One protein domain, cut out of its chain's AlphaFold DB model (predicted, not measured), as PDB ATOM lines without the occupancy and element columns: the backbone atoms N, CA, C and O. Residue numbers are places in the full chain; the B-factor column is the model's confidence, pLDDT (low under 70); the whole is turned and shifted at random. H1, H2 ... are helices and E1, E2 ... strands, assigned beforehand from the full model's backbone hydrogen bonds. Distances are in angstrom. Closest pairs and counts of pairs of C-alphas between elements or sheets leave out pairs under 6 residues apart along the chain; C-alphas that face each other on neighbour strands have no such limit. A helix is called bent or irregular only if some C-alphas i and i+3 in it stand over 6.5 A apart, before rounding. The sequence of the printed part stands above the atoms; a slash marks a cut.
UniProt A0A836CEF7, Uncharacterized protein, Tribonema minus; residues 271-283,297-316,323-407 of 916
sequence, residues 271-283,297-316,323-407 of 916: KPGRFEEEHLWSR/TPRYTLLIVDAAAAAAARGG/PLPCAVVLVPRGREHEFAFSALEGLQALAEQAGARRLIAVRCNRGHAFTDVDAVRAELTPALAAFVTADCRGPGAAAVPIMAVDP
ATOM      1  N   LYS A 271     -67.912 165.587  13.373       85.00
ATOM      2  CA  LYS A 271     -69.151 166.066  12.760       85.00
ATOM      3  C   LYS A 271     -69.900 164.848  12.204       85.00
ATOM      4  O   LYS A 271     -69.503 164.346  11.160       85.00
ATOM      5  N   PRO A 272     -70.945 164.330  12.880       79.25
ATOM      6  CA  PRO A 272     -71.667 163.145  12.415       79.25
ATOM      7  C   PRO A 272     -72.107 163.272  10.952       79.25
ATOM      8  O   PRO A 272     -72.716 164.274  10.583       79.25
ATOM      9  N   GLY A 273     -71.798 162.261  10.135       73.12
ATOM     10  CA  GLY A 273     -72.093 162.278   8.699       73.12
ATOM     11  C   GLY A 273     -71.042 162.985   7.834       73.12
ATOM     12  O   GLY A 273     -71.272 163.138   6.637       73.12
ATOM     13  N   ARG A 274     -69.897 163.399   8.400       83.50
ATOM     14  CA  ARG A 274     -68.755 163.886   7.613       83.50
ATOM     15  C   ARG A 274     -68.316 162.819   6.613       83.50
ATOM     16  O   ARG A 274     -68.136 161.662   6.993       83.50
ATOM     17  N   PHE A 275     -68.092 163.258   5.381       86.19
ATOM     18  CA  PHE A 275     -67.389 162.524   4.343       86.19
ATOM     19  C   PHE A 275     -66.511 163.507   3.578       86.19
ATOM     20  O   PHE A 275     -67.021 164.345   2.838       86.19
ATOM     21  N   GLU A 276     -65.207 163.454   3.818       85.31
ATOM     22  CA  GLU A 276     -64.238 164.365   3.206       85.31
ATOM     23  C   GLU A 276     -63.131 163.567   2.528       85.31
ATOM     24  O   GLU A 276     -62.706 162.526   3.027       85.31
ATOM     25  N   GLU A 277     -62.679 164.061   1.382       85.12
ATOM     26  CA  GLU A 277     -61.593 163.480   0.603       85.12
ATOM     27  C   GLU A 277     -60.406 164.441   0.623       85.12
ATOM     28  O   GLU A 277     -60.558 165.630   0.350       85.12
ATOM     29  N   GLU A 278     -59.232 163.932   0.981       84.50
ATOM     30  CA  GLU A 278     -58.003 164.714   1.115       84.50
ATOM     31  C   GLU A 278     -56.853 164.026   0.379       84.50
ATOM     32  O   GLU A 278     -56.704 162.803   0.413       84.50
ATOM     33  N   HIS A 279     -56.012 164.817  -0.281       86.44
ATOM     34  CA  HIS A 279     -54.932 164.313  -1.124       86.44
ATOM     35  C   HIS A 279     -53.568 164.615  -0.505       86.44
ATOM     36  O   HIS A 279     -53.210 165.772  -0.283       86.44
ATOM     37  N   LEU A 280     -52.777 163.568  -0.265       85.19
ATOM     38  CA  LEU A 280     -51.388 163.691   0.164       85.19
ATOM     39  C   LEU A 280     -50.472 163.523  -1.045       85.19
ATOM     40  O   LEU A 280     -50.308 162.426  -1.584       85.19
ATOM     41  N   TRP A 281     -49.864 164.625  -1.469       83.00
ATOM     42  CA  TRP A 281     -48.903 164.649  -2.563       83.00
ATOM     43  C   TRP A 281     -47.509 164.294  -2.047       83.00
ATOM     44  O   TRP A 281     -47.098 164.741  -0.975       83.00
ATOM     45  N   SER A 282     -46.761 163.492  -2.805       69.44
ATOM     46  CA  SER A 282     -45.345 163.279  -2.515       69.44
ATOM     47  C   SER A 282     -44.599 164.593  -2.716       69.44
ATOM     48  O   SER A 282     -44.648 165.160  -3.811       69.44
ATOM     49  N   ARG A 283     -43.880 165.065  -1.694       54.09
ATOM     50  CA  ARG A 283     -42.924 166.158  -1.888       54.09
ATOM     51  C   ARG A 283     -41.909 165.731  -2.957       54.09
ATOM     52  O   ARG A 283     -41.387 164.619  -2.844       54.09
ATOM     53  N   THR A 297     -50.549 162.397 -10.043       78.00
ATOM     54  CA  THR A 297     -51.482 161.841  -9.067       78.00
ATOM     55  C   THR A 297     -50.954 162.036  -7.643       78.00
ATOM     56  O   THR A 297     -49.742 161.923  -7.410       78.00
ATOM     57  N   PRO A 298     -51.834 162.288  -6.656       85.75
ATOM     58  CA  PRO A 298     -51.419 162.305  -5.260       85.75
ATOM     59  C   PRO A 298     -50.916 160.922  -4.858       85.75
ATOM     60  O   PRO A 298     -51.403 159.922  -5.375       85.75
ATOM     61  N   ARG A 299     -49.971 160.842  -3.920       90.38
ATOM     62  CA  ARG A 299     -49.424 159.561  -3.452       90.38
ATOM     63  C   ARG A 299     -50.447 158.784  -2.629       90.38
ATOM     64  O   ARG A 299     -50.626 157.588  -2.843       90.38
ATOM     65  N   TYR A 300     -51.166 159.483  -1.752       91.44
ATOM     66  CA  TYR A 300     -52.278 158.912  -0.999       91.44
ATOM     67  C   TYR A 300     -53.542 159.751  -1.150       91.44
ATOM     68  O   TYR A 300     -53.479 160.980  -1.206       91.44
ATOM     69  N   THR A 301     -54.689 159.082  -1.130       90.75
ATOM     70  CA  THR A 301     -55.992 159.727  -0.938       90.75
ATOM     71  C   THR A 301     -56.596 159.237   0.372       90.75
ATOM     72  O   THR A 301     -56.711 158.032   0.594       90.75
ATOM     73  N   LEU A 302     -56.958 160.171   1.246       91.88
ATOM     74  CA  LEU A 302     -57.595 159.932   2.534       91.88
ATOM     75  C   LEU A 302     -59.099 160.178   2.403       91.88
ATOM     76  O   LEU A 302     -59.511 161.275   2.043       91.88
ATOM     77  N   LEU A 303     -59.910 159.184   2.746       91.50
ATOM     78  CA  LEU A 303     -61.357 159.318   2.894       91.50
ATOM     79  C   LEU A 303     -61.698 159.349   4.382       91.50
ATOM     80  O   LEU A 303     -61.515 158.358   5.090       91.50
ATOM     81  N   ILE A 304     -62.160 160.500   4.858       91.62
ATOM     82  CA  ILE A 304     -62.374 160.801   6.273       91.62
ATOM     83  C   ILE A 304     -63.868 160.730   6.568       91.62
ATOM     84  O   ILE A 304     -64.654 161.516   6.034       91.62
ATOM     85  N   VAL A 305     -64.251 159.806   7.448       91.25
ATOM     86  CA  VAL A 305     -65.644 159.565   7.832       91.25
ATOM     87  C   VAL A 305     -65.811 159.636   9.343       91.25
ATOM     88  O   VAL A 305     -65.123 158.940  10.087       91.25
ATOM     89  N   ASP A 306     -66.766 160.449   9.796       89.38
ATOM     90  CA  ASP A 306     -67.175 160.514  11.202       89.38
ATOM     91  C   ASP A 306     -68.438 159.660  11.405       89.38
ATOM     92  O   ASP A 306     -69.511 159.964  10.867       89.38
ATOM     93  N   ALA A 307     -68.313 158.593  12.198       80.75
ATOM     94  CA  ALA A 307     -69.393 157.649  12.460       80.75
ATOM     95  C   ALA A 307     -70.576 158.321  13.182       80.75
ATOM     96  O   ALA A 307     -70.414 159.228  14.006       80.75
ATOM     97  N   ALA A 308     -71.794 157.850  12.906       68.81
ATOM     98  CA  ALA A 308     -72.991 158.355  13.568       68.81
ATOM     99  C   ALA A 308     -72.963 158.051  15.081       68.81
ATOM    100  O   ALA A 308     -72.609 156.952  15.515       68.81
ATOM    101  N   ALA A 309     -73.405 159.010  15.903       59.72
ATOM    102  CA  ALA A 309     -73.338 158.931  17.368       59.72
ATOM    103  C   ALA A 309     -74.009 157.673  17.970       59.72
ATOM    104  O   ALA A 309     -73.574 157.172  19.006       59.72
ATOM    105  N   ALA A 310     -75.043 157.132  17.314       53.44
ATOM    106  CA  ALA A 310     -75.751 155.928  17.755       53.44
ATOM    107  C   ALA A 310     -74.948 154.628  17.552       53.44
ATOM    108  O   ALA A 310     -75.154 153.668  18.294       53.44
ATOM    109  N   ALA A 311     -74.029 154.595  16.586       52.12
ATOM    110  CA  ALA A 311     -73.185 153.438  16.316       52.12
ATOM    111  C   ALA A 311     -71.986 153.369  17.274       52.12
ATOM    112  O   ALA A 311     -71.698 152.312  17.833       52.12
ATOM    113  N   ALA A 312     -71.395 154.526  17.599       52.19
ATOM    114  CA  ALA A 312     -70.344 154.649  18.614       52.19
ATOM    115  C   ALA A 312     -70.813 154.239  20.030       52.19
ATOM    116  O   ALA A 312     -70.005 153.822  20.858       52.19
ATOM    117  N   ALA A 313     -72.119 154.324  20.318       52.62
ATOM    118  CA  ALA A 313     -72.703 153.953  21.609       52.62
ATOM    119  C   ALA A 313     -73.050 152.452  21.743       52.62
ATOM    120  O   ALA A 313     -73.155 151.943  22.861       52.62
ATOM    121  N   ARG A 314     -73.221 151.712  20.633       52.88
ATOM    122  CA  ARG A 314     -73.644 150.293  20.657       52.88
ATOM    123  C   ARG A 314     -72.544 149.303  21.054       52.88
ATOM    124  O   ARG A 314     -72.873 148.168  21.388       52.88
ATOM    125  N   GLY A 315     -71.287 149.742  21.171       47.41
ATOM    126  CA  GLY A 315     -70.248 148.991  21.896       47.41
ATOM    127  C   GLY A 315     -70.546 148.816  23.398       47.41
ATOM    128  O   GLY A 315     -69.953 147.965  24.057       47.41
ATOM    129  N   GLY A 316     -71.506 149.577  23.944       43.19
ATOM    130  CA  GLY A 316     -71.875 149.586  25.365       43.19
ATOM    131  C   GLY A 316     -72.966 148.597  25.796       43.19
ATOM    132  O   GLY A 316     -73.382 148.634  26.950       43.19
ATOM    133  N   PRO A 323     -65.152 152.950  22.288       78.12
ATOM    134  CA  PRO A 323     -64.822 153.109  20.878       78.12
ATOM    135  C   PRO A 323     -63.535 153.921  20.704       78.12
ATOM    136  O   PRO A 323     -63.294 154.901  21.418       78.12
ATOM    137  N   LEU A 324     -62.731 153.530  19.719       83.81
ATOM    138  CA  LEU A 324     -61.512 154.231  19.340       83.81
ATOM    139  C   LEU A 324     -61.861 155.649  18.868       83.81
ATOM    140  O   LEU A 324     -62.809 155.820  18.095       83.81
ATOM    141  N   PRO A 325     -61.111 156.685  19.276       85.81
ATOM    142  CA  PRO A 325     -61.336 158.027  18.756       85.81
ATOM    143  C   PRO A 325     -61.169 158.121  17.238       85.81
ATOM    144  O   PRO A 325     -61.995 158.721  16.554       85.81
ATOM    145  N   CYS A 326     -60.136 157.464  16.714       90.06
ATOM    146  CA  CYS A 326     -59.818 157.413  15.299       90.06
ATOM    147  C   CYS A 326     -59.206 156.050  14.960       90.06
ATOM    148  O   CYS A 326     -58.452 155.500  15.763       90.06
ATOM    149  N   ALA A 327     -59.496 155.529  13.771       90.75
ATOM    150  CA  ALA A 327     -58.827 154.376  13.181       90.75
ATOM    151  C   ALA A 327     -58.494 154.662  11.715       90.75
ATOM    152  O   ALA A 327     -59.199 155.417  11.045       90.75
ATOM    153  N   VAL A 328     -57.419 154.057  11.221       93.31
ATOM    154  CA  VAL A 328     -56.962 154.195   9.839       93.31
ATOM    155  C   VAL A 328     -56.981 152.818   9.188       93.31
ATOM    156  O   VAL A 328     -56.463 151.855   9.755       93.31
ATOM    157  N   VAL A 329     -57.566 152.721   7.997       93.19
ATOM    158  CA  VAL A 329     -57.633 151.475   7.225       93.19
ATOM    159  C   VAL A 329     -56.976 151.683   5.870       93.19
ATOM    160  O   VAL A 329     -57.331 152.604   5.145       93.19
ATOM    161  N   LEU A 330     -56.021 150.825   5.522       92.69
ATOM    162  CA  LEU A 330     -55.423 150.804   4.192       92.69
ATOM    163  C   LEU A 330     -56.350 150.042   3.247       92.69
ATOM    164  O   LEU A 330     -56.649 148.868   3.476       92.69
ATOM    165  N   VAL A 331     -56.809 150.723   2.200       90.00
ATOM    166  CA  VAL A 331     -57.647 150.134   1.156       90.00
ATOM    167  C   VAL A 331     -56.778 149.192   0.314       90.00
ATOM    168  O   VAL A 331     -55.729 149.628  -0.171       90.00
ATOM    169  N   PRO A 332     -57.174 147.916   0.135       86.81
ATOM    170  CA  PRO A 332     -56.444 146.997  -0.725       86.81
ATOM    171  C   PRO A 332     -56.387 147.518  -2.160       86.81
ATOM    172  O   PRO A 332     -57.383 148.001  -2.705       86.81
ATOM    173  N   ARG A 333     -55.218 147.392  -2.779       83.75
ATOM    174  CA  ARG A 333     -54.981 147.865  -4.139       83.75
ATOM    175  C   ARG A 333     -55.862 147.122  -5.135       83.75
ATOM    176  O   ARG A 333     -56.003 145.905  -5.056       83.75
ATOM    177  N   GLY A 334     -56.451 147.860  -6.068       76.19
ATOM    178  CA  GLY A 334     -57.369 147.332  -7.076       76.19
ATOM    179  C   GLY A 334     -58.810 147.134  -6.592       76.19
ATOM    180  O   GLY A 334     -59.668 146.834  -7.425       76.19
ATOM    181  N   ARG A 335     -59.092 147.326  -5.294       79.31
ATOM    182  CA  ARG A 335     -60.432 147.242  -4.680       79.31
ATOM    183  C   ARG A 335     -61.019 148.615  -4.342       79.31
ATOM    184  O   ARG A 335     -62.092 148.705  -3.764       79.31
ATOM    185  N   GLU A 336     -60.356 149.710  -4.708       82.75
ATOM    186  CA  GLU A 336     -60.730 151.079  -4.319       82.75
ATOM    187  C   GLU A 336     -62.117 151.506  -4.820       82.75
ATOM    188  O   GLU A 336     -62.719 152.416  -4.251       82.75
ATOM    189  N   HIS A 337     -62.596 150.854  -5.880       77.25
ATOM    190  CA  HIS A 337     -63.896 151.059  -6.511       77.25
ATOM    191  C   HIS A 337     -65.043 150.342  -5.779       77.25
ATOM    192  O   HIS A 337     -66.207 150.664  -6.001       77.25
ATOM    193  N   GLU A 338     -64.746 149.375  -4.907       78.56
ATOM    194  CA  GLU A 338     -65.777 148.618  -4.202       78.56
ATOM    195  C   GLU A 338     -66.540 149.505  -3.218       78.56
ATOM    196  O   GLU A 338     -65.980 150.421  -2.605       78.56
ATOM    197  N   PHE A 339     -67.826 149.205  -3.029       77.88
ATOM    198  CA  PHE A 339     -68.731 149.976  -2.175       77.88
ATOM    199  C   PHE A 339     -68.166 150.215  -0.767       77.88
ATOM    200  O   PHE A 339     -68.187 151.344  -0.275       77.88
ATOM    201  N   ALA A 340     -67.574 149.181  -0.158       82.19
ATOM    202  CA  ALA A 340     -66.984 149.249   1.179       82.19
ATOM    203  C   ALA A 340     -65.900 150.337   1.319       82.19
ATOM    204  O   ALA A 340     -65.722 150.878   2.406       82.19
ATOM    205  N   PHE A 341     -65.196 150.684   0.235       84.94
ATOM    206  CA  PHE A 341     -64.049 151.601   0.253       84.94
ATOM    207  C   PHE A 341     -64.269 152.893  -0.541       84.94
ATOM    208  O   PHE A 341     -63.352 153.715  -0.645       84.94
ATOM    209  N   SER A 342     -65.450 153.078  -1.133       77.19
ATOM    210  CA  SER A 342     -65.756 154.213  -2.011       77.19
ATOM    211  C   SER A 342     -67.015 154.980  -1.634       77.19
ATOM    212  O   SER A 342     -67.058 156.193  -1.848       77.19
ATOM    213  N   ALA A 343     -68.006 154.311  -1.045       77.56
ATOM    214  CA  ALA A 343     -69.250 154.929  -0.617       77.56
ATOM    215  C   ALA A 343     -69.193 155.332   0.860       77.56
ATOM    216  O   ALA A 343     -68.555 154.668   1.683       77.56
ATOM    217  N   LEU A 344     -69.908 156.404   1.208       81.06
ATOM    218  CA  LEU A 344     -70.019 156.869   2.589       81.06
ATOM    219  C   LEU A 344     -70.596 155.773   3.490       81.06
ATOM    220  O   LEU A 344     -70.072 155.521   4.570       81.06
ATOM    221  N   GLU A 345     -71.646 155.100   3.037       80.94
ATOM    222  CA  GLU A 345     -72.336 154.042   3.767       80.94
ATOM    223  C   GLU A 345     -71.422 152.828   4.003       80.94
ATOM    224  O   GLU A 345     -71.380 152.286   5.110       80.94
ATOM    225  N   GLY A 346     -70.630 152.444   2.996       83.12
ATOM    226  CA  GLY A 346     -69.632 151.377   3.114       83.12
ATOM    227  C   GLY A 346     -68.529 151.719   4.120       83.12
ATOM    228  O   GLY A 346     -68.218 150.926   5.011       83.12
ATOM    229  N   LEU A 347     -67.999 152.941   4.052       87.25
ATOM    230  CA  LEU A 347     -66.995 153.436   4.997       87.25
ATOM    231  C   LEU A 347     -67.558 153.613   6.415       87.25
ATOM    232  O   LEU A 347     -66.845 153.378   7.389       87.25
ATOM    233  N   GLN A 348     -68.834 153.983   6.558       85.69
ATOM    234  CA  GLN A 348     -69.520 154.005   7.849       85.69
ATOM    235  C   GLN A 348     -69.604 152.598   8.440       85.69
ATOM    236  O   GLN A 348     -69.237 152.421   9.599       85.69
ATOM    237  N   ALA A 349     -69.992 151.591   7.653       84.94
ATOM    238  CA  ALA A 349     -70.007 150.201   8.106       84.94
ATOM    239  C   ALA A 349     -68.609 149.719   8.543       84.94
ATOM    240  O   ALA A 349     -68.477 149.068   9.582       84.94
ATOM    241  N   LEU A 350     -67.549 150.104   7.819       87.56
ATOM    242  CA  LEU A 350     -66.167 149.831   8.232       87.56
ATOM    243  C   LEU A 350     -65.784 150.553   9.531       87.56
ATOM    244  O   LEU A 350     -65.107 149.966  10.376       87.56
ATOM    245  N   ALA A 351     -66.219 151.800   9.725       87.69
ATOM    246  CA  ALA A 351     -65.975 152.549  10.956       87.69
ATOM    247  C   ALA A 351     -66.632 151.859  12.162       87.69
ATOM    248  O   ALA A 351     -66.013 151.728  13.220       87.69
ATOM    249  N   GLU A 352     -67.859 151.358  11.983       84.62
ATOM    250  CA  GLU A 352     -68.579 150.574  12.989       84.62
ATOM    251  C   GLU A 352     -67.867 149.255  13.305       84.62
ATOM    252  O   GLU A 352     -67.668 148.935  14.478       84.62
ATOM    253  N   GLN A 353     -67.428 148.519  12.279       84.44
ATOM    254  CA  GLN A 353     -66.684 147.268  12.441       84.44
ATOM    255  C   GLN A 353     -65.347 147.481  13.167       84.44
ATOM    256  O   GLN A 353     -64.967 146.669  14.010       84.44
ATOM    257  N   ALA A 354     -64.652 148.581  12.871       85.38
ATOM    258  CA  ALA A 354     -63.423 148.978  13.552       85.38
ATOM    259  C   ALA A 354     -63.668 149.518  14.975       85.38
ATOM    260  O   ALA A 354     -62.713 149.730  15.722       85.38
ATOM    261  N   GLY A 355     -64.926 149.768  15.357       84.88
ATOM    262  CA  GLY A 355     -65.279 150.390  16.631       84.88
ATOM    263  C   GLY A 355     -64.738 151.814  16.764       84.88
ATOM    264  O   GLY A 355     -64.372 152.219  17.867       84.88
ATOM    265  N   ALA A 356     -64.645 152.560  15.661       87.25
ATOM    266  CA  ALA A 356     -64.026 153.879  15.612       87.25
ATOM    267  C   ALA A 356     -65.058 155.006  15.458       87.25
ATOM    268  O   ALA A 356     -66.029 154.897  14.714       87.25
ATOM    269  N   ARG A 357     -64.831 156.126  16.152       88.56
ATOM    270  CA  ARG A 357     -65.641 157.351  16.023       88.56
ATOM    271  C   ARG A 357     -65.307 158.120  14.742       88.56
ATOM    272  O   ARG A 357     -66.200 158.727  14.159       88.56
ATOM    273  N   ARG A 358     -64.046 158.056  14.307       91.69
ATOM    274  CA  ARG A 358     -63.577 158.467  12.981       91.69
ATOM    275  C   ARG A 358     -62.850 157.316  12.297       91.69
ATOM    276  O   ARG A 358     -61.977 156.699  12.905       91.69
ATOM    277  N   LEU A 359     -63.157 157.090  11.027       92.81
ATOM    278  CA  LEU A 359     -62.386 156.233  10.137       92.81
ATOM    279  C   LEU A 359     -61.681 157.095   9.087       92.81
ATOM    280  O   LEU A 359     -62.295 157.979   8.495       92.81
ATOM    281  N   ILE A 360     -60.402 156.821   8.849       94.31
ATOM    282  CA  ILE A 360     -59.646 157.359   7.718       94.31
ATOM    283  C   ILE A 360     -59.276 156.178   6.819       94.31
ATOM    284  O   ILE A 360     -58.395 155.388   7.164       94.31
ATOM    285  N   ALA A 361     -59.952 156.028   5.684       93.56
ATOM    286  CA  ALA A 361     -59.586 155.025   4.689       93.56
ATOM    287  C   ALA A 361     -58.533 155.601   3.737       93.56
ATOM    288  O   ALA A 361     -58.724 156.670   3.163       93.56
ATOM    289  N   VAL A 362     -57.407 154.908   3.587       94.06
ATOM    290  CA  VAL A 362     -56.250 155.376   2.821       94.06
ATOM    291  C   VAL A 362     -56.107 154.563   1.551       94.06
ATOM    292  O   VAL A 362     -55.884 153.353   1.602       94.06
ATOM    293  N   ARG A 363     -56.183 155.241   0.412       91.38
ATOM    294  CA  ARG A 363     -55.896 154.673  -0.904       91.38
ATOM    295  C   ARG A 363     -54.444 154.940  -1.268       91.38
ATOM    296  O   ARG A 363     -53.972 156.071  -1.162       91.38
ATOM    297  N   CYS A 364     -53.758 153.888  -1.697       90.31
ATOM    298  CA  CYS A 364     -52.413 153.957  -2.254       90.31
ATOM    299  C   CYS A 364     -52.546 154.132  -3.771       90.31
ATOM    300  O   CYS A 364     -52.917 153.189  -4.468       90.31
ATOM    301  N   ASN A 365     -52.310 155.342  -4.271       88.19
ATOM    302  CA  ASN A 365     -52.698 155.707  -5.635       88.19
ATOM    303  C   ASN A 365     -51.733 155.174  -6.705       88.19
ATOM    304  O   ASN A 365     -50.558 154.907  -6.452       88.19
ATOM    305  N   ARG A 366     -52.234 155.057  -7.939       85.06
ATOM    306  CA  ARG A 366     -51.457 154.620  -9.108       85.06
ATOM    307  C   ARG A 366     -50.350 155.624  -9.439       85.06
ATOM    308  O   ARG A 366     -50.463 156.813  -9.138       85.06
ATOM    309  N   GLY A 367     -49.277 155.126 -10.052       81.38
ATOM    310  CA  GLY A 367     -48.063 155.900 -10.349       81.38
ATOM    311  C   GLY A 367     -47.045 155.956  -9.203       81.38
ATOM    312  O   GLY A 367     -45.975 156.533  -9.366       81.38
ATOM    313  N   HIS A 368     -47.341 155.333  -8.056       85.06
ATOM    314  CA  HIS A 368     -46.466 155.317  -6.883       85.06
ATOM    315  C   HIS A 368     -46.088 153.893  -6.473       85.06
ATOM    316  O   HIS A 368     -46.894 152.964  -6.539       85.06
ATOM    317  N   ALA A 369     -44.848 153.727  -6.013       84.88
ATOM    318  CA  ALA A 369     -44.372 152.472  -5.445       84.88
ATOM    319  C   ALA A 369     -44.657 152.403  -3.935       84.88
ATOM    320  O   ALA A 369     -44.296 153.317  -3.181       84.88
ATOM    321  N   PHE A 370     -45.247 151.284  -3.510       87.25
ATOM    322  CA  PHE A 370     -45.498 150.923  -2.113       87.25
ATOM    323  C   PHE A 370     -44.978 149.508  -1.875       87.25
ATOM    324  O   PHE A 370     -45.313 148.601  -2.638       87.25
ATOM    325  N   THR A 371     -44.148 149.321  -0.850       85.31
ATOM    326  CA  THR A 371     -43.497 148.031  -0.578       85.31
ATOM    327  C   THR A 371     -44.395 147.118   0.249       85.31
ATOM    328  O   THR A 371     -44.748 146.026  -0.185       85.31
ATOM    329  N   ASP A 372     -44.792 147.581   1.430       86.38
ATOM    330  CA  ASP A 372     -45.560 146.822   2.407       86.38
ATOM    331  C   ASP A 372     -46.320 147.763   3.359       86.38
ATOM    332  O   ASP A 372     -46.164 148.988   3.338       86.38
ATOM    333  N   VAL A 373     -47.179 147.170   4.189       87.38
ATOM    334  CA  VAL A 373     -48.038 147.888   5.139       87.38
ATOM    335  C   VAL A 373     -47.229 148.669   6.178       87.38
ATOM    336  O   VAL A 373     -47.663 149.746   6.585       87.38
ATOM    337  N   ASP A 374     -46.073 148.163   6.616       88.50
ATOM    338  CA  ASP A 374     -45.275 148.803   7.665       88.50
ATOM    339  C   ASP A 374     -44.532 150.033   7.129       88.50
ATOM    340  O   ASP A 374     -44.505 151.069   7.797       88.50
ATOM    341  N   ALA A 375     -44.016 149.969   5.898       88.88
ATOM    342  CA  ALA A 375     -43.435 151.116   5.208       88.88
ATOM    343  C   ALA A 375     -44.473 152.225   4.977       88.88
ATOM    344  O   ALA A 375     -44.222 153.386   5.310       88.88
ATOM    345  N   VAL A 376     -45.671 151.868   4.498       89.75
ATOM    346  CA  VAL A 376     -46.786 152.817   4.320       89.75
ATOM    347  C   VAL A 376     -47.217 153.417   5.660       89.75
ATOM    348  O   VAL A 376     -47.432 154.624   5.763       89.75
ATOM    349  N   ARG A 377     -47.295 152.605   6.722       88.69
ATOM    350  CA  ARG A 377     -47.604 153.077   8.079       88.69
ATOM    351  C   ARG A 377     -46.584 154.112   8.555       88.69
ATOM    352  O   ARG A 377     -46.985 155.159   9.064       88.69
ATOM    353  N   ALA A 378     -45.291 153.820   8.418       87.19
ATOM    354  CA  ALA A 378     -44.219 154.719   8.836       87.19
ATOM    355  C   ALA A 378     -44.268 156.053   8.076       87.19
ATOM    356  O   ALA A 378     -44.118 157.108   8.688       87.19
ATOM    357  N   GLU A 379     -44.548 156.006   6.771       88.12
ATOM    358  CA  GLU A 379     -44.667 157.192   5.920       88.12
ATOM    359  C   GLU A 379     -45.896 158.054   6.269       88.12
ATOM    360  O   GLU A 379     -45.797 159.278   6.342       88.12
ATOM    361  N   LEU A 380     -47.054 157.435   6.522       87.06
ATOM    362  CA  LEU A 380     -48.312 158.144   6.787       87.06
ATOM    363  C   LEU A 380     -48.409 158.735   8.194       87.06
ATOM    364  O   LEU A 380     -49.098 159.737   8.391       87.06
ATOM    365  N   THR A 381     -47.767 158.112   9.183       85.81
ATOM    366  CA  THR A 381     -47.946 158.461  10.604       85.81
ATOM    367  C   THR A 381     -47.725 159.956  10.893       85.81
ATOM    368  O   THR A 381     -48.591 160.543  11.549       85.81
ATOM    369  N   PRO A 382     -46.661 160.619  10.391       80.75
ATOM    370  CA  PRO A 382     -46.472 162.055  10.601       80.75
ATOM    371  C   PRO A 382     -47.593 162.905   9.985       80.75
ATOM    372  O   PRO A 382     -48.074 163.845  10.615       80.75
ATOM    373  N   ALA A 383     -48.053 162.552   8.780       80.62
ATOM    374  CA  ALA A 383     -49.088 163.301   8.068       80.62
ATOM    375  C   ALA A 383     -50.471 163.166   8.731       80.62
ATOM    376  O   ALA A 383     -51.239 164.126   8.774       80.62
ATOM    377  N   LEU A 384     -50.782 161.994   9.298       83.69
ATOM    378  CA  LEU A 384     -52.082 161.701   9.910       83.69
ATOM    379  C   LEU A 384     -52.391 162.562  11.143       83.69
ATOM    380  O   LEU A 384     -53.565 162.753  11.463       83.69
ATOM    381  N   ALA A 385     -51.385 163.146  11.803       78.38
ATOM    382  CA  ALA A 385     -51.579 164.003  12.977       78.38
ATOM    383  C   ALA A 385     -52.551 165.179  12.726       78.38
ATOM    384  O   ALA A 385     -53.298 165.574  13.629       78.38
ATOM    385  N   ALA A 386     -52.602 165.697  11.494       76.62
ATOM    386  CA  ALA A 386     -53.513 166.775  11.104       76.62
ATOM    387  C   ALA A 386     -54.975 166.319  10.919       76.62
ATOM    388  O   ALA A 386     -55.887 167.143  10.978       76.62
ATOM    389  N   PHE A 387     -55.214 165.017  10.731       85.88
ATOM    390  CA  PHE A 387     -56.518 164.458  10.351       85.88
ATOM    391  C   PHE A 387     -57.231 163.722  11.491       85.88
ATOM    392  O   PHE A 387     -58.428 163.429  11.415       85.88
ATOM    393  N   VAL A 388     -56.510 163.441  12.574       84.56
ATOM    394  CA  VAL A 388     -57.043 162.761  13.758       84.56
ATOM    395  C   VAL A 388     -57.770 163.738  14.684       84.56
ATOM    396  O   VAL A 388     -57.568 164.956  14.625       84.56
ATOM    397  N   THR A 389     -58.626 163.199  15.549       80.88
ATOM    398  CA  THR A 389     -59.391 163.949  16.552       80.88
ATOM    399  C   THR A 389     -58.491 164.494  17.668       80.88
ATOM    400  O   THR A 389     -57.370 164.027  17.870       80.88
ATOM    401  N   ALA A 390     -58.960 165.507  18.408       75.12
ATOM    402  CA  ALA A 390     -58.156 166.180  19.439       75.12
ATOM    403  C   ALA A 390     -57.641 165.245  20.555       75.12
ATOM    404  O   ALA A 390     -56.549 165.451  21.073       75.12
ATOM    405  N   ASP A 391     -58.394 164.199  20.895       73.50
ATOM    406  CA  ASP A 391     -58.034 163.151  21.864       73.50
ATOM    407  C   ASP A 391     -56.927 162.196  21.372       73.50
ATOM    408  O   ASP A 391     -56.347 161.459  22.171       73.50
ATOM    409  N   CYS A 392     -56.578 162.250  20.084       73.69
ATOM    410  CA  CYS A 392     -55.418 161.571  19.503       73.69
ATOM    411  C   CYS A 392     -54.164 162.461  19.422       73.69
ATOM    412  O   CYS A 392     -53.150 162.016  18.885       73.69
ATOM    413  N   ARG A 393     -54.201 163.705  19.923       72.75
ATOM    414  CA  ARG A 393     -53.076 164.652  19.829       72.75
ATOM    415  C   ARG A 393     -52.402 164.876  21.186       72.75
ATOM    416  O   ARG A 393     -53.070 165.051  22.200       72.75
ATOM    417  N   GLY A 394     -51.070 164.949  21.182       64.31
ATOM    418  CA  GLY A 394     -50.257 165.354  22.336       64.31
ATOM    419  C   GLY A 394     -49.647 164.208  23.164       64.31
ATOM    420  O   GLY A 394     -49.813 163.030  22.841       64.31
ATOM    421  N   PRO A 395     -48.897 164.545  24.231       57.12
ATOM    422  CA  PRO A 395     -48.190 163.566  25.056       57.12
ATOM    423  C   PRO A 395     -49.166 162.618  25.767       57.12
ATOM    424  O   PRO A 395     -50.025 163.063  26.524       57.12
ATOM    425  N   GLY A 396     -49.024 161.308  25.542       63.53
ATOM    426  CA  GLY A 396     -49.896 160.282  26.134       63.53
ATOM    427  C   GLY A 396     -51.201 160.015  25.373       63.53
ATOM    428  O   GLY A 396     -52.042 159.272  25.876       63.53
ATOM    429  N   ALA A 397     -51.374 160.592  24.178       67.81
ATOM    430  CA  ALA A 397     -52.508 160.298  23.309       67.81
ATOM    431  C   ALA A 397     -52.531 158.827  22.858       67.81
ATOM    432  O   ALA A 397     -51.490 158.183  22.706       67.81
ATOM    433  N   ALA A 398     -53.735 158.296  22.627       66.06
ATOM    434  CA  ALA A 398     -53.900 156.941  22.115       66.06
ATOM    435  C   ALA A 398     -53.287 156.829  20.709       66.06
ATOM    436  O   ALA A 398     -53.606 157.628  19.826       66.06
ATOM    437  N   ALA A 399     -52.433 155.824  20.498       75.19
ATOM    438  CA  ALA A 399     -51.901 155.527  19.174       75.19
ATOM    439  C   ALA A 399     -53.058 155.208  18.219       75.19
ATOM    440  O   ALA A 399     -53.924 154.392  18.538       75.19
ATOM    441  N   VAL A 400     -53.070 155.851  17.052       84.69
ATOM    442  CA  VAL A 400     -54.094 155.611  16.035       84.69
ATOM    443  C   VAL A 400     -53.761 154.302  15.318       84.69
ATOM    444  O   VAL A 400     -52.708 154.217  14.683       84.69
ATOM    445  N   PRO A 401     -54.605 153.260  15.421       88.44
ATOM    446  CA  PRO A 401     -54.324 151.994  14.766       88.44
ATOM    447  C   PRO A 401     -54.419 152.158  13.248       88.44
ATOM    448  O   PRO A 401     -55.433 152.625  12.733       88.44
ATOM    449  N   ILE A 402     -53.359 151.746  12.546       89.38
ATOM    450  CA  ILE A 402     -53.296 151.663  11.082       89.38
ATOM    451  C   ILE A 402     -53.352 150.184  10.697       89.38
ATOM    452  O   ILE A 402     -52.410 149.426  10.963       89.38
ATOM    453  N   MET A 403     -54.473 149.781  10.103       85.69
ATOM    454  CA  MET A 403     -54.839 148.389   9.843       85.69
ATOM    455  C   MET A 403     -54.974 148.128   8.340       85.69
ATOM    456  O   MET A 403     -55.449 148.983   7.599       85.69
ATOM    457  N   ALA A 404     -54.593 146.933   7.893       82.81
ATOM    458  CA  ALA A 404     -55.020 146.420   6.594       82.81
ATOM    459  C   ALA A 404     -56.397 145.757   6.743       82.81
ATOM    460  O   ALA A 404     -56.697 145.206   7.804       82.81
ATOM    461  N   VAL A 405     -57.218 145.794   5.690       76.69
ATOM    462  CA  VAL A 405     -58.537 145.132   5.686       76.69
ATOM    463  C   VAL A 405     -58.398 143.618   5.866       76.69
ATOM    464  O   VAL A 405     -59.125 143.025   6.659       76.69
ATOM    465  N   ASP A 406     -57.431 143.008   5.177       74.06
ATOM    466  CA  ASP A 406     -57.023 141.622   5.396       74.06
ATOM    467  C   ASP A 406     -55.543 141.588   5.816       74.06
ATOM    468  O   ASP A 406     -54.658 141.895   5.008       74.06
ATOM    469  N   PRO A 407     -55.242 141.200   7.070       66.81
ATOM    470  CA  PRO A 407     -53.873 141.079   7.561       66.81
ATOM    471  C   PRO A 407     -52.991 140.129   6.738       66.81
ATOM    472  O   PRO A 407     -51.773 140.284   6.755       66.81
TER     473      PRO A 407
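This is residues 271 to 283, 297 to 316 and 323 to 407 of the 916 residues of an uncharacterized protein of Tribonema minus (UniProt A0A836CEF7). A strongly twisted five-stranded sheet is the middle of three layers, with H4 across one face and H3 across the other. H2 sits at the corner of H3, and H1 lies far out, near Arg 357 of E4. The printed part has 118 residues, of mixed class, in the order E1 E2 H1 E3 H2 H3 E4 H4 E5; the mixed sheet runs E1 E2 E4 E3 E5. It is compact, radius of gyration of the C-alphas 13.7 A, spanning 42 by 36 by 25 A.

From first to last C-alpha, E4, residues 356 to 364, measures 21.3 A, E2, 300 to 306, 19.3 A, and E3, 324 to 330, 16.7 A. E1, 275 to 280, begins at C-alpha (-67.389, 162.524, 4.343); E5, 402 to 404, ends at (-55.020, 146.420, 6.594). H4 is residues 373 to 384, H3 344 to 353, H1 309 to 316 and H2 339 to 342. H1 and H4 are only just irregular: C-alphas 312 and 315 are 6.54 A apart, 379 and 382 7.0 A.

E2 is antiparallel to E1, N 278 to O 302 2.9 A, and to E4, N 303 to O 361 2.8 A. E3 is parallel to E4, N 360 to O 327 2.9 A, and to E5, N 403 to O 328 2.9 A. E3, H2 H3, E4 form a strand-helix-strand unit, parallel neighbours joined through helices; E4, H4, E5 form a split one, with E3 between; both crossovers are right-handed. H3, height 8.7 A over the sheet, runs across the strands; its closest C-alphas to E4 are Ala 351 and Leu 359, 5.2 A. H4, on the opposite face at 8.5 A, comes closest to E5 at C-alphas Arg 377 and Ile 402, 6.6 A. H2 only grazes the sheet and touches H3 only at the corner, C-alphas 340 and 346, 3.9 A. H1 is close but not clearly touching H3, C-alphas 311 and 352, 6.4 A. O i to N i+4 pairs are within hydrogen-bond range throughout H3, 6 of 8 in H4 and 1 of 4 in H1, which has 2 of 5 O i to N i+3; H2 is too short.

The farthest C-alphas, Gly 316 and Gly 367, are 43.4 A apart. Cuts leave gaps of 12.0 A between C-alphas 283 and 297 and 9.1 A between 316 and 323. The link H4 to E5 is long. Mean pLDDT of the printed part is 81.0; residues 282 to 283, 308 to 316, 394 to 398 and 407 are under 70.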